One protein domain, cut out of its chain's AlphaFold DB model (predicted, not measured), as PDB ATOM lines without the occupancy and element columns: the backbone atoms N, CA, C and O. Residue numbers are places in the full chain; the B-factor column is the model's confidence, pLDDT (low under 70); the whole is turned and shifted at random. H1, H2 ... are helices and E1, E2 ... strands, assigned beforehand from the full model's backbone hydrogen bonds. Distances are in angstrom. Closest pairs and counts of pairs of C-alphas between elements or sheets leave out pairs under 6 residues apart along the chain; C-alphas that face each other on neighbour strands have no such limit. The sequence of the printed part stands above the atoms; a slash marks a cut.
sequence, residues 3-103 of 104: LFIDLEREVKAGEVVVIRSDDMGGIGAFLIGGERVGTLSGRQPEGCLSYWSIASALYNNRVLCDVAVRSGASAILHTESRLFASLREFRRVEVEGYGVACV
ATOM      1  N   LEU A   3     -17.619  50.437 -36.507       95.38
ATOM      2  CA  LEU A   3     -18.706  49.710 -37.161       95.38
ATOM      3  C   LEU A   3     -18.549  48.220 -36.873       95.38
ATOM      4  O   LEU A   3     -17.430  47.714 -36.858       95.38
ATOM      5  N   PHE A   4     -19.653  47.509 -36.701       96.69
ATOM      6  CA  PHE A   4     -19.658  46.073 -36.456       96.69
ATOM      7  C   PHE A   4     -20.195  45.312 -37.670       96.69
ATOM      8  O   PHE A   4     -21.278  45.620 -38.179       96.69
ATOM      9  N   ILE A   5     -19.437  44.322 -38.136       96.81
ATOM     10  CA  ILE A   5     -19.790  43.494 -39.291       96.81
ATOM     11  C   ILE A   5     -19.828  42.014 -38.922       96.81
ATOM     12  O   ILE A   5     -19.025  41.540 -38.115       96.81
ATOM     13  N   ASP A   6     -20.729  41.296 -39.577       96.56
ATOM     14  CA  ASP A   6     -20.780  39.841 -39.572       96.56
ATOM     15  C   ASP A   6     -19.958  39.327 -40.757       96.56
ATOM     16  O   ASP A   6     -20.164  39.738 -41.902       96.56
ATOM     17  N   LEU A   7     -18.977  38.477 -40.469       96.25
ATOM     18  CA  LEU A   7     -18.021  37.959 -41.436       96.25
ATOM     19  C   LEU A   7     -18.545  36.688 -42.099       96.25
ATOM     20  O   LEU A   7     -18.922  35.721 -41.442       96.25
ATOM     21  N   GLU A   8     -18.462  36.671 -43.422       94.69
ATOM     22  CA  GLU A   8     -18.666  35.487 -44.261       94.69
ATOM     23  C   GLU A   8     -17.322  34.859 -44.664       94.69
ATOM     24  O   GLU A   8     -17.259  33.691 -45.047       94.69
ATOM     25  N   ARG A   9     -16.236  35.641 -44.588       91.12
ATOM     26  CA  ARG A   9     -14.868  35.231 -44.921       91.12
ATOM     27  C   ARG A   9     -13.867  35.727 -43.885       91.12
ATOM     28  O   ARG A   9     -14.134  36.619 -43.082       91.12
ATOM     29  N   GLU A  10     -12.687  35.121 -43.900       90.00
ATOM     30  CA  GLU A  10     -11.597  35.522 -43.022       90.00
ATOM     31  C   GLU A  10     -10.965  36.844 -43.478       90.00
ATOM     32  O   GLU A  10     -10.644  37.022 -44.648       90.00
ATOM     33  N   VAL A  11     -10.788  37.751 -42.518       92.62
ATOM     34  CA  VAL A  11     -10.073  39.026 -42.646       92.62
ATOM     35  C   VAL A  11      -9.183  39.201 -41.426       92.62
ATOM     36  O   VAL A  11      -9.551  38.774 -40.323       92.62
ATOM     37  N   LYS A  12      -8.018  39.816 -41.606       93.12
ATOM     38  CA  LYS A  12      -7.045  40.044 -40.529       93.12
ATOM     39  C   LYS A  12      -7.213  41.430 -39.923       93.12
ATOM     40  O   LYS A  12      -7.637  42.368 -40.585       93.12
ATOM     41  N   ALA A  13      -6.834  41.567 -38.654       93.62
ATOM     42  CA  ALA A  13      -6.707  42.886 -38.044       93.62
ATOM     43  C   ALA A  13      -5.663  43.722 -38.808       93.62
ATOM     44  O   ALA A  13      -4.615  43.205 -39.196       93.62
ATOM     45  N   GLY A  14      -5.972  44.996 -39.029       93.25
ATOM     46  CA  GLY A  14      -5.184  45.917 -39.846       93.25
ATOM     47  C   GLY A  14      -5.447  45.837 -41.353       93.25
ATOM     48  O   GLY A  14      -4.906  46.657 -42.088       93.25
ATOM     49  N   GLU A  15      -6.262  44.895 -41.841       94.75
ATOM     50  CA  GLU A  15      -6.677  44.906 -43.247       94.75
ATOM     51  C   GLU A  15      -7.691  46.018 -43.520       94.75
ATOM     52  O   GLU A  15      -8.527  46.346 -42.675       94.75
ATOM     53  N   VAL A  16      -7.629  46.569 -44.733       95.75
ATOM     54  CA  VAL A  16      -8.564  47.597 -45.190       95.75
ATOM     55  C   VAL A  16      -9.765  46.935 -45.848       95.75
ATOM     56  O   VAL A  16      -9.634  46.167 -46.804       95.75
ATOM     57  N   VAL A  17     -10.947  47.304 -45.374       96.88
ATOM     58  CA  VAL A  17     -12.233  46.920 -45.945       96.88
ATOM     59  C   VAL A  17     -13.012  48.156 -46.385       96.88
ATOM     60  O   VAL A  17     -12.930  49.236 -45.805       96.88
ATOM     61  N   VAL A  18     -13.790  47.989 -47.443       96.19
ATOM     62  CA  VAL A  18     -14.679  48.989 -48.016       96.19
ATOM     63  C   VAL A  18     -16.097  48.671 -47.573       96.19
ATOM     64  O   VAL A  18     -16.642  47.625 -47.927       96.19
ATOM     65  N   ILE A  19     -16.715  49.593 -46.848       96.25
ATOM     66  CA  ILE A  19     -18.140  49.546 -46.536       96.25
ATOM     67  C   ILE A  19     -18.909  50.324 -47.602       96.25
ATOM     68  O   ILE A  19     -18.601  51.486 -47.883       96.25
ATOM     69  N   ARG A  20     -19.908  49.678 -48.210       94.44
ATOM     70  CA  ARG A  20     -20.791  50.283 -49.218       94.44
ATOM     71  C   ARG A  20     -22.136  49.566 -49.291       94.44
ATOM     72  O   ARG A  20     -22.238  48.409 -48.886       94.44
ATOM     73  N   SER A  21     -23.130  50.231 -49.872       92.06
ATOM     74  CA  SER A  21     -24.393  49.602 -50.267       92.06
ATOM     75  C   SER A  21     -24.125  48.405 -51.189       92.06
ATOM     76  O   SER A  21     -23.282  48.486 -52.097       92.06
ATOM     77  N   ASP A  22     -24.800  47.290 -50.923       87.12
ATOM     78  CA  ASP A  22     -24.794  46.118 -51.793       87.12
ATOM     79  C   ASP A  22     -25.941  46.179 -52.812       87.12
ATOM     80  O   ASP A  22     -26.873  46.980 -52.694       87.12
ATOM     81  N   ASP A  23     -25.864  45.336 -53.839       82.25
ATOM     82  CA  ASP A  23     -26.832  45.341 -54.943       82.25
ATOM     83  C   ASP A  23     -28.206  44.768 -54.528       82.25
ATOM     84  O   ASP A  23     -29.162  44.818 -55.300       82.25
ATOM     85  N   MET A  24     -28.323  44.237 -53.303       80.12
ATOM     86  CA  MET A  24     -29.552  43.678 -52.728       80.12
ATOM     87  C   MET A  24     -30.233  44.647 -51.744       80.12
ATOM     88  O   MET A  24     -31.219  44.280 -51.107       80.12
ATOM     89  N   GLY A  25     -29.735  45.884 -51.625       78.62
ATOM     90  CA  GLY A  25     -30.298  46.921 -50.754       78.62
ATOM     91  C   GLY A  25     -29.819  46.863 -49.298       78.62
ATOM     92  O   GLY A  25     -30.347  47.588 -48.453       78.62
ATOM     93  N   GLY A  26     -28.833  46.020 -48.998       88.50
ATOM     94  CA  GLY A  26     -28.122  45.964 -47.726       88.50
ATOM     95  C   GLY A  26     -26.820  46.765 -47.745       88.50
ATOM     96  O   GLY A  26     -26.529  47.532 -48.664       88.50
ATOM     97  N   ILE A  27     -26.007  46.582 -46.706       94.56
ATOM     98  CA  ILE A  27     -24.672  47.182 -46.599       94.56
ATOM     99  C   ILE A  27     -23.663  46.049 -46.464       94.56
ATOM    100  O   ILE A  27     -23.709  45.268 -45.512       94.56
ATOM    101  N   GLY A  28     -22.756  45.963 -47.430       95.62
ATOM    102  CA  GLY A  28     -21.715  44.946 -47.476       95.62
ATOM    103  C   GLY A  28     -20.355  45.484 -47.041       95.62
ATOM    104  O   GLY A  28     -20.066  46.679 -47.157       95.62
ATOM    105  N   ALA A  29     -19.511  44.564 -46.582       96.38
ATOM    106  CA  ALA A  29     -18.088  44.774 -46.373       96.38
ATOM    107  C   ALA A  29     -17.307  44.048 -47.472       96.38
ATOM    108  O   ALA A  29     -17.524  42.858 -47.715       96.38
ATOM    109  N   PHE A  30     -16.407  44.765 -48.138       96.44
ATOM    110  CA  PHE A  30     -15.669  44.267 -49.295       96.44
ATOM    111  C   PHE A  30     -14.170  44.513 -49.141       96.44
ATOM    112  O   PHE A  30     -13.766  45.534 -48.597       96.44
ATOM    113  N   LEU A  31     -13.327  43.633 -49.669       95.06
ATOM    114  CA  LEU A  31     -11.914  43.950 -49.869       95.06
ATOM    115  C   LEU A  31     -11.762  45.008 -50.969       95.06
ATOM    116  O   LEU A  31     -12.660  45.216 -51.788       95.06
ATOM    117  N   ILE A  32     -10.587  45.636 -51.043       91.06
ATOM    118  CA  ILE A  32     -10.256  46.606 -52.104       91.06
ATOM    119  C   ILE A  32     -10.425  45.995 -53.510       91.06
ATOM    120  O   ILE A  32     -10.830  46.692 -54.436       91.06
ATOM    121  N   GLY A  33     -10.206  44.682 -53.656       89.69
ATOM    122  CA  GLY A  33     -10.448  43.932 -54.897       89.69
ATOM    123  C   GLY A  33     -11.925  43.685 -55.243       89.69
ATOM    124  O   GLY A  33     -12.209  43.077 -56.268       89.69
ATOM    125  N   GLY A  34     -12.869  44.133 -54.410       91.12
ATOM    126  CA  GLY A  34     -14.312  43.997 -54.632       91.12
ATOM    127  C   GLY A  34     -14.933  42.703 -54.102       91.12
ATOM    128  O   GLY A  34     -16.149  42.545 -54.171       91.12
ATOM    129  N   GLU A  35     -14.132  41.797 -53.542       93.56
ATOM    130  CA  GLU A  35     -14.614  40.565 -52.917       93.56
ATOM    131  C   GLU A  35     -15.390  40.865 -51.630       93.56
ATOM    132  O   GLU A  35     -14.890  41.577 -50.759       93.56
ATOM    133  N   ARG A  36     -16.603  40.317 -51.490       95.00
ATOM    134  CA  ARG A  36     -17.409  40.445 -50.266       95.00
ATOM    135  C   ARG A  36     -16.805  39.583 -49.160       95.00
ATOM    136  O   ARG A  36     -16.598  38.387 -49.350       95.00
ATOM    137  N   VAL A  37     -16.578  40.191 -48.002       95.69
ATOM    138  CA  VAL A  37     -16.074  39.515 -46.795       95.69
ATOM    139  C   VAL A  37     -17.106  39.436 -45.682       95.69
ATOM    140  O   VAL A  37     -16.929  38.665 -44.741       95.69
ATOM    141  N   GLY A  38     -18.185  40.207 -45.782       95.75
ATOM    142  CA  GLY A  38     -19.246  40.191 -44.791       95.75
ATOM    143  C   GLY A  38     -20.326  41.229 -45.045       95.75
ATOM    144  O   GLY A  38     -20.385  41.866 -46.103       95.75
ATOM    145  N   THR A  39     -21.164  41.421 -44.034       96.19
ATOM    146  CA  THR A  39     -22.279  42.371 -44.043       96.19
ATOM    147  C   THR A  39     -22.255  43.250 -42.809       96.19
ATOM    148  O   THR A  39     -21.741  42.859 -41.762       96.19
ATOM    149  N   LEU A  40     -22.809  44.454 -42.917       95.75
ATOM    150  CA  LEU A  40     -23.053  45.264 -41.737       95.75
ATOM    151  C   LEU A  40     -24.093  44.571 -40.863       95.75
ATOM    152  O   LEU A  40     -25.204  44.295 -41.317       95.75
ATOM    153  N   SER A  41     -23.751  44.345 -39.597       94.25
ATOM    154  CA  SER A  41     -24.675  43.680 -38.692       94.25
ATOM    155  C   SER A  41     -25.906  44.548 -38.438       94.25
ATOM    156  O   SER A  41     -25.793  45.748 -38.156       94.25
ATOM    157  N   GLY A  42     -27.092  43.939 -38.468       88.56
ATOM    158  CA  GLY A  42     -28.349  44.628 -38.160       88.56
ATOM    159  C   GLY A  42     -28.414  45.147 -36.717       88.56
ATOM    160  O   GLY A  42     -29.167  46.080 -36.430       88.56
ATOM    161  N   ARG A  43     -27.601  44.587 -35.808       89.56
ATOM    162  CA  ARG A  43     -27.482  45.020 -34.414       89.56
ATOM    163  C   ARG A  43     -26.060  45.487 -34.120       89.56
ATOM    164  O   ARG A  43     -25.154  44.686 -33.930       89.56
ATOM    165  N   GLN A  44     -25.893  46.800 -34.038       93.38
ATOM    166  CA  GLN A  44     -24.617  47.417 -33.687       93.38
ATOM    167  C   GLN A  44     -24.442  47.408 -32.155       93.38
ATOM    168  O   GLN A  44     -25.379  47.798 -31.449       93.38
ATOM    169  N   PRO A  45     -23.302  46.930 -31.623       91.62
ATOM    170  CA  PRO A  45     -23.016  46.958 -30.193       91.62
ATOM    171  C   PRO A  45     -22.753  48.389 -29.706       91.62
ATOM    172  O   PRO A  45     -22.518  49.305 -30.497       91.62
ATOM    173  N   GLU A  46     -22.775  48.576 -28.386       89.19
ATOM    174  CA  GLU A  46     -22.455  49.864 -27.765       89.19
ATOM    175  C   GLU A  46     -21.040  50.332 -28.158       89.19
ATOM    176  O   GLU A  46     -20.106  49.534 -28.236       89.19
ATOM    177  N   GLY A  47     -20.895  51.624 -28.465       88.50
ATOM    178  CA  GLY A  47     -19.648  52.216 -28.969       88.50
ATOM    179  C   GLY A  47     -19.466  52.164 -30.495       88.50
ATOM    180  O   GLY A  47     -18.593  52.858 -31.022       88.50
ATOM    181  N   CYS A  48     -20.294  51.405 -31.222       92.25
ATOM    182  CA  CYS A  48     -20.377  51.473 -32.685       92.25
ATOM    183  C   CYS A  48     -21.451  52.468 -33.144       92.25
ATOM    184  O   CYS A  48     -22.397  52.780 -32.420       92.25
ATOM    185  N   LEU A  49     -21.320  52.961 -34.375       91.38
ATOM    186  CA  LEU A  49     -22.354  53.775 -35.013       91.38
ATOM    187  C   LEU A  49     -23.641  52.960 -35.182       91.38
ATOM    188  O   LEU A  49     -23.589  51.768 -35.474       91.38
ATOM    189  N   SER A  50     -24.805  53.601 -35.050       90.19
ATOM    190  CA  SER A  50     -26.078  52.911 -35.278       90.19
ATOM    191  C   SER A  50     -26.227  52.503 -36.747       90.19
ATOM    192  O   SER A  50     -25.790  53.223 -37.647       90.19
ATOM    193  N   TYR A  51     -26.905  51.377 -36.997       89.62
ATOM    194  CA  TYR A  51     -27.143  50.871 -38.356       89.62
ATOM    195  C   TYR A  51     -27.712  51.955 -39.281       89.62
ATOM    196  O   TYR A  51     -27.231  52.154 -40.391       89.62
ATOM    197  N   TRP A  52     -28.704  52.708 -38.798       86.62
ATOM    198  CA  TRP A  52     -29.357  53.754 -39.584       86.62
ATOM    199  C   TRP A  52     -28.454  54.952 -39.852       86.62
ATOM    200  O   TRP A  52     -28.482  55.475 -40.959       86.62
ATOM    201  N   SER A  53     -27.605  55.345 -38.899       87.12
ATOM    202  CA  SER A  53     -26.614  56.403 -39.139       87.12
ATOM    203  C   SER A  53     -25.655  55.997 -40.260       87.12
ATOM    204  O   SER A  53     -25.372  56.785 -41.163       87.12
ATOM    205  N   ILE A  54     -25.213  54.737 -40.243       90.56
ATOM    206  CA  ILE A  54     -24.341  54.177 -41.274       90.56
ATOM    207  C   ILE A  54     -25.069  54.144 -42.627       90.56
ATOM    208  O   ILE A  54     -24.552  54.666 -43.613       90.56
ATOM    209  N   ALA A  55     -26.287  53.599 -42.666       88.38
ATOM    210  CA  ALA A  55     -27.096  53.498 -43.878       88.38
ATOM    211  C   ALA A  55     -27.389  54.866 -44.512       88.38
ATOM    212  O   ALA A  55     -27.239  55.035 -45.722       88.38
ATOM    213  N   SER A  56     -27.748  55.861 -43.698       84.50
ATOM    214  CA  SER A  56     -28.042  57.217 -44.163       84.50
ATOM    215  C   SER A  56     -26.820  57.927 -44.747       84.50
ATOM    216  O   SER A  56     -26.963  58.658 -45.724       84.50
ATOM    217  N   ALA A  57     -25.620  57.707 -44.202       86.00
ATOM    218  CA  ALA A  57     -24.394  58.281 -44.764       86.00
ATOM    219  C   ALA A  57     -23.882  57.547 -46.007       86.00
ATOM    220  O   ALA A  57     -23.233  58.160 -46.861       86.00
ATOM    221  N   LEU A  58     -24.128  56.237 -46.098       87.44
ATOM    222  CA  LEU A  58     -23.521  55.410 -47.132       87.44
ATOM    223  C   LEU A  58     -24.146  55.563 -48.506       87.44
ATOM    224  O   LEU A  58     -23.386  55.423 -49.442       87.44
ATOM    225  N   TYR A  59     -25.442  55.859 -48.646       77.00
ATOM    226  CA  TYR A  59     -26.169  56.007 -49.926       77.00
ATOM    227  C   TYR A  59     -25.373  55.617 -51.204       77.00
ATOM    228  O   TYR A  59     -25.338  54.437 -51.555       77.00
ATOM    229  N   ASN A  60     -24.668  56.580 -51.829       79.81
ATOM    230  CA  ASN A  60     -23.747  56.381 -52.972       79.81
ATOM    231  C   ASN A  60     -22.251  56.437 -52.600       79.81
ATOM    232  O   ASN A  60     -21.375  56.317 -53.460       79.81
ATOM    233  N   ASN A  61     -21.948  56.663 -51.331       88.88
ATOM    234  CA  ASN A  61     -20.600  56.737 -50.803       88.88
ATOM    235  C   ASN A  61     -20.023  55.345 -50.530       88.88
ATOM    236  O   ASN A  61     -20.716  54.357 -50.292       88.88
ATOM    237  N   ARG A  62     -18.695  55.289 -50.524       92.00
ATOM    238  CA  ARG A  62     -17.928  54.134 -50.061       92.00
ATOM    239  C   ARG A  62     -17.017  54.616 -48.954       92.00
ATOM    240  O   ARG A  62     -16.420  55.685 -49.085       92.00
ATOM    241  N   VAL A  63     -16.914  53.850 -47.880       94.19
ATOM    242  CA  VAL A  63     -16.072  54.217 -46.744       94.19
ATOM    243  C   VAL A  63     -14.990  53.177 -46.552       94.19
ATOM    244  O   VAL A  63     -15.274  51.987 -46.472       94.19
ATOM    245  N   LEU A  64     -13.749  53.650 -46.495       95.12
ATOM    246  CA  LEU A  64     -12.611  52.837 -46.104       95.12
ATOM    247  C   LEU A  64     -12.587  52.711 -44.583       95.12
ATOM    248  O   LEU A  64     -12.727  53.707 -43.860       95.12
ATOM    249  N   CYS A  65     -12.413  51.481 -44.129       96.31
ATOM    250  CA  CYS A  65     -12.286  51.145 -42.729       96.31
ATOM    251  C   CYS A  65     -11.142  50.151 -42.537       96.31
ATOM    252  O   CYS A  65     -10.959  49.252 -43.353       96.31
ATOM    253  N   ASP A  66     -10.443  50.264 -41.419       96.94
ATOM    254  CA  ASP A  66      -9.453  49.283 -40.989       96.94
ATOM    255  C   ASP A  66     -10.116  48.268 -40.061       96.94
ATOM    256  O   ASP A  66     -10.924  48.633 -39.202       96.94
ATOM    257  N   VAL A  67      -9.779  46.987 -40.184       96.88
ATOM    258  CA  VAL A  67     -10.230  45.969 -39.230       96.88
ATOM    259  C   VAL A  67      -9.498  46.188 -37.905       96.88
ATOM    260  O   VAL A  67      -8.331  45.832 -37.760       96.88
ATOM    261  N   ALA A  68     -10.178  46.769 -36.919       95.50
ATOM    262  CA  ALA A  68      -9.596  47.063 -35.613       95.50
ATOM    263  C   ALA A  68      -9.518  45.814 -34.732       95.50
ATOM    264  O   ALA A  68      -8.498  45.555 -34.097       95.50
ATOM    265  N   VAL A  69     -10.601  45.030 -34.698       94.38
ATOM    266  CA  VAL A  69     -10.693  43.807 -33.893       94.38
ATOM    267  C   VAL A  69     -11.405  42.727 -34.693       94.38
ATOM    268  O   VAL A  69     -12.476  42.956 -35.249       94.38
ATOM    269  N   ARG A  70     -10.833  41.523 -34.701       93.12
ATOM    270  CA  ARG A  70     -11.479  40.302 -35.193       93.12
ATOM    271  C   ARG A  70     -11.939  39.477 -33.997       93.12
ATOM    272  O   ARG A  70     -11.155  39.246 -33.082       93.12
ATOM    273  N   SER A  71     -13.175  38.992 -34.033       88.38
ATOM    274  CA  SER A  71     -13.714  38.096 -33.011       88.38
ATOM    275  C   SER A  71     -14.585  37.022 -33.659       88.38
ATOM    276  O   SER A  71     -15.777  37.221 -33.883       88.38
ATOM    277  N   GLY A  72     -13.985  35.867 -33.958       90.06
ATOM    278  CA  GLY A  72     -14.683  34.737 -34.571       90.06
ATOM    279  C   GLY A  72     -15.314  35.105 -35.916       90.06
ATOM    280  O   GLY A  72     -14.613  35.516 -36.840       90.06
ATOM    281  N   ALA A  73     -16.637  34.961 -36.004       93.50
ATOM    282  CA  ALA A  73     -17.434  35.263 -37.193       93.50
ATOM    283  C   ALA A  73     -17.851  36.742 -37.302       93.50
ATOM    284  O   ALA A  73     -18.733  37.070 -38.086       93.50
ATOM    285  N   SER A  74     -17.231  37.644 -36.540       95.19
ATOM    286  CA  SER A  74     -17.529  39.075 -36.597       95.19
ATOM    287  C   SER A  74     -16.256  39.914 -36.507       95.19
ATOM    288  O   SER A  74     -15.208  39.460 -36.033       95.19
ATOM    289  N   ALA A  75     -16.346  41.168 -36.944       96.88
ATOM    290  CA  ALA A  75     -15.263  42.135 -36.821       96.88
ATOM    291  C   ALA A  75     -15.771  43.530 -36.460       96.88
ATOM    292  O   ALA A  75     -16.857  43.948 -36.861       96.88
ATOM    293  N   ILE A  76     -14.938  44.260 -35.719       96.81
ATOM    294  CA  ILE A  76     -15.083  45.693 -35.485       96.81
ATOM    295  C   ILE A  76     -14.138  46.415 -36.434       96.81
ATOM    296  O   ILE A  76     -12.936  46.145 -36.476       96.81
ATOM    297  N   LEU A  77     -14.695  47.362 -37.167       97.00
ATOM    298  CA  LEU A  77     -13.995  48.209 -38.107       97.00
ATOM    299  C   LEU A  77     -13.822  49.600 -37.525       97.00
ATOM    300  O   LEU A  77     -14.744  50.123 -36.904       97.00
ATOM    301  N   HIS A  78     -12.675  50.214 -37.768       96.19
ATOM    302  CA  HIS A  78     -12.389  51.598 -37.440       96.19
ATOM    303  C   HIS A  78     -12.403  52.461 -38.701       96.19
ATOM    304  O   HIS A  78     -11.877  52.072 -39.738       96.19
ATOM    305  N   THR A  79     -12.976  53.656 -38.610       93.69
ATOM    306  CA  THR A  79     -12.888  54.661 -39.670       93.69
ATOM    307  C   THR A  79     -12.834  56.071 -39.100       93.69
ATOM    308  O   THR A  79     -13.484  56.393 -38.098       93.69
ATOM    309  N   GLU A  80     -12.092  56.930 -39.791       90.44
ATOM    310  CA  GLU A  80     -12.002  58.372 -39.540       90.44
ATOM    311  C   GLU A  80     -12.761  59.187 -40.596       90.44
ATOM    312  O   GLU A  80     -12.613  60.406 -40.693       90.44
ATOM    313  N   SER A  81     -13.582  58.523 -41.416       88.44
ATOM    314  CA  SER A  81     -14.311  59.180 -42.494       88.44
ATOM    315  C   SER A  81     -15.183  60.323 -41.977       88.44
ATOM    316  O   SER A  81     -16.081  60.133 -41.152       88.44
ATOM    317  N   ARG A  82     -14.972  61.519 -42.537       85.75
ATOM    318  CA  ARG A  82     -15.757  62.716 -42.203       85.75
ATOM    319  C   ARG A  82     -17.246  62.558 -42.501       85.75
ATOM    320  O   ARG A  82     -18.043  63.249 -41.880       85.75
ATOM    321  N   LEU A  83     -17.609  61.628 -43.390       84.81
ATOM    322  CA  LEU A  83     -19.002  61.293 -43.693       84.81
ATOM    323  C   LEU A  83     -19.781  60.907 -42.438       84.81
ATOM    324  O   LEU A  83     -20.939  61.286 -42.302       84.81
ATOM    325  N   PHE A  84     -19.136  60.191 -41.518       83.31
ATOM    326  CA  PHE A  84     -19.754  59.796 -40.259       83.31
ATOM    327  C   PHE A  84     -19.562  60.844 -39.157       83.31
ATOM    328  O   PHE A  84     -20.415  60.970 -38.287       83.31
ATOM    329  N   ALA A  85     -18.498  61.654 -39.222       72.19
ATOM    330  CA  ALA A  85     -18.235  62.712 -38.242       72.19
ATOM    331  C   ALA A  85     -19.266  63.856 -38.289       72.19
ATOM    332  O   ALA A  85     -19.468  64.544 -37.293       72.19
ATOM    333  N   SER A  86     -19.915  64.070 -39.437       65.44
ATOM    334  CA  SER A  86     -20.977  65.071 -39.597       65.44
ATOM    335  C   SER A  86     -22.380  64.569 -39.235       65.44
ATOM    336  O   SER A  86     -23.338  65.339 -39.338       65.44
ATOM    337  N   LEU A  87     -22.539  63.295 -38.862       65.00
ATOM    338  CA  LEU A  87     -23.857  62.731 -38.578       65.00
ATOM    339  C   LEU A  87     -24.334  63.122 -37.181       65.00
ATOM    340  O   LEU A  87     -23.649  62.902 -36.186       65.00
ATOM    341  N   ARG A  88     -25.552  63.662 -37.116       58.97
ATOM    342  CA  ARG A  88     -26.331  63.730 -35.874       58.97
ATOM    343  C   ARG A  88     -26.892  62.339 -35.582       58.97
ATOM    344  O   ARG A  88     -27.125  61.580 -36.517       58.97
ATOM    345  N   GLU A  89     -27.111  61.985 -34.319       56.69
ATOM    346  CA  GLU A  89     -27.687  60.680 -33.980       56.69
ATOM    347  C   GLU A  89     -29.085  60.522 -34.606       56.69
ATOM    348  O   GLU A  89     -30.020  61.264 -34.296       56.69
ATOM    349  N   PHE A  90     -29.239  59.552 -35.514       56.00
ATOM    350  CA  PHE A  90     -30.526  59.237 -36.136       56.00
ATOM    351  C   PHE A  90     -31.245  58.154 -35.329       56.00
ATOM    352  O   PHE A  90     -30.715  57.056 -35.129       56.00
ATOM    353  N   ARG A  91     -32.483  58.436 -34.905       51.47
ATOM    354  CA  ARG A  91     -33.379  57.460 -34.273       51.47
ATOM    355  C   ARG A  91     -34.474  57.061 -35.259       51.47
ATOM    356  O   ARG A  91     -35.139  57.920 -35.832       51.47
ATOM    357  N   ARG A  92     -34.689  55.752 -35.440       46.75
ATOM    358  CA  ARG A  92     -35.840  55.244 -36.198       46.75
ATOM    359  C   ARG A  92     -37.117  55.629 -35.456       46.75
ATOM    360  O   ARG A  92     -37.283  55.282 -34.288       46.75
ATOM    361  N   VAL A  93     -37.996  56.351 -36.137       53.19
ATOM    362  CA  VAL A  93     -39.315  56.704 -35.621       53.19
ATOM    363  C   VAL A  93     -40.272  55.608 -36.080       53.19
ATOM    364  O   VAL A  93     -40.719  55.601 -37.221       53.19
ATOM    365  N   GLU A  94     -40.537  54.630 -35.215       42.41
ATOM    366  CA  GLU A  94     -41.714  53.763 -35.359       42.41
ATOM    367  C   GLU A  94     -42.935  54.553 -34.877       42.41
ATOM    368  O   GLU A  94     -43.418  54.384 -33.765       42.41
ATOM    369  N   VAL A  95     -43.383  55.505 -35.688       44.56
ATOM    370  CA  VAL A  95     -44.749  56.024 -35.602       44.56
ATOM    371  C   VAL A  95     -45.508  55.340 -36.732       44.56
ATOM    372  O   VAL A  95     -44.909  55.024 -37.758       44.56
ATOM    373  N   GLU A  96     -46.797  55.074 -36.542       42.28
ATOM    374  CA  GLU A  96     -47.734  54.382 -37.449       42.28
ATOM    375  C   GLU A  96     -47.909  55.033 -38.851       42.28
ATOM    376  O   GLU A  96     -48.928  54.872 -39.515       42.28
ATOM    377  N   GLY A  97     -46.915  55.769 -39.337       42.09
ATOM    378  CA  GLY A  97     -46.796  56.335 -40.668       42.09
ATOM    379  C   GLY A  97     -45.319  56.600 -40.966       42.09
ATOM    380  O   GLY A  97     -44.609  57.208 -40.170       42.09
ATOM    381  N   TYR A  98     -44.856  56.103 -42.111       45.09
ATOM    382  CA  TYR A  98     -43.483  56.181 -42.610       45.09
ATOM    383  C   TYR A  98     -42.855  57.582 -42.461       45.09
ATOM    384  O   TYR A  98     -43.281  58.530 -43.119       45.09
ATOM    385  N   GLY A  99     -41.790  57.704 -41.662       46.56
ATOM    386  CA  GLY A  99     -40.957  58.909 -41.602       46.56
ATOM    387  C   GLY A  99     -39.718  58.741 -40.720       46.56
ATOM    388  O   GLY A  99     -39.784  58.140 -39.653       46.56
ATOM    389  N   VAL A 100     -38.569  59.265 -41.160       52.75
ATOM    390  CA  VAL A 100     -37.339  59.371 -40.352       52.75
ATOM    391  C   VAL A 100     -37.289  60.781 -39.766       52.75
ATOM    392  O   VAL A 100     -37.350  61.746 -40.525       52.75
ATOM    393  N   ALA A 101     -37.168  60.924 -38.442       50.53
ATOM    394  CA  ALA A 101     -36.947  62.226 -37.807       50.53
ATOM    395  C   ALA A 101     -35.485  62.371 -37.373       50.53
ATOM    396  O   ALA A 101     -34.941  61.521 -36.668       50.53
ATOM    397  N   CYS A 102     -34.857  63.477 -37.768       41.12
ATOM    398  CA  CYS A 102     -33.570  63.893 -37.222       41.12
ATOM    399  C   CYS A 102     -33.778  64.425 -35.799       41.12
ATOM    400  O   CYS A 102     -34.584  65.335 -35.598       41.12
ATOM    401  N   VAL A 103     -33.044  63.891 -34.822       46.97
ATOM    402  CA  VAL A 103     -33.002  64.468 -33.473       46.97
ATOM    403  C   VAL A 103     -32.108  65.711 -33.524       46.97
ATOM    404  O   VAL A 103     -31.077  65.713 -34.204       46.97
TER     405      VAL A 103
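What this domain is: This is residues 3 to 103 of the 104 residues of an uncharacterized protein of Clostridiales bacterium (UniProt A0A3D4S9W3). Six antiparallel strands form a small closed barrel, with the short helix H1 packed on its outside, across E2, and the one-turn helix H2 next to H1. From there the last stretch, residues 86 to 103, reaches away from the barrel as a thin arm that folds back on itself; its residues 94 to 99 stand free. The printed part has 101 residues, with the named elements in the order E1, E2, E3, E4, H1, E5, E6, H2. The class is mixed, helices and strands, with 47 residues in named elements, under half of those printed. By its radius of gyration of the C-alphas, 13.6 A, the whole is compact, yet its outline is elongated, spanning 42 by 26 by 24 A.

Where its parts are: The barrel's strands are E1, residues 3 to 7, E2, residues 16 to 21, E3, residues 27 to 31, E4, residues 36 to 40, E5, residues 63 to 71, and E6, residues 74 to 78. E1 begins at C-alpha 3, (-18.706, 49.710, -37.161). E5 is the longest strand, 21.3 A from first to last C-alpha, and bends by 61 degrees at residue 68; E2 measures 16.7 A. H1, residues 51 to 58, is 10.5 A long. H2, residues 82 to 85, ends at C-alpha 85, (-18.235, 62.712, -38.242).

How they stand to each other: Round the closed barrel run E1, E4, E3, E2, E5, E6 and back to E1. E2, E3 and E4 form a meander, each strand the antiparallel neighbour of the one before; with E1, the antiparallel neighbour of E4, they make a Greek key. N 6 and O 39 of E1 and E4 are 2.9 A apart, within hydrogen-bond range, as are N 28 and O 20 of the hairpin E2 and E3, at 2.9 A, and N 29 and O 38 of the hairpin E3 and E4, at 2.9 A. E5 is staggered: residues 63 to 66 pair with E2, N 17 to O 65 at 2.8 A, and residues 66 to 71 with E6, N 76 to O 69 at 2.8 A, in a hairpin. E6 and E1 close the ring, with N 77 and O 3 at 2.8 A. H1 is on the barrel, outside it, at a height over the sheet of 8.4 A. It lies over E2 and runs across the strands, at 87 degrees to E2 on the local plane; the closest C-alphas are those of Arg 20 and Leu 58, 6.2 A apart. H2 is not on the barrel but touches H1, with the closest C-alphas, those of Ala 57 and Leu 83, 6.3 A apart. In H1 every O i to N i+4 pair is within hydrogen-bond range; H2 is too short for such a pair.

The domain as a whole: The two C-alphas farthest apart, those of Gly 14 and Glu 96, are 43.5 A apart. The printed part has no cut, and no link between named elements is long. Residues 90 to 91 pair with residues 101 to 102, antiparallel. Mean pLDDT of the printed part is 84.2; residues 86 to 103 are under 70.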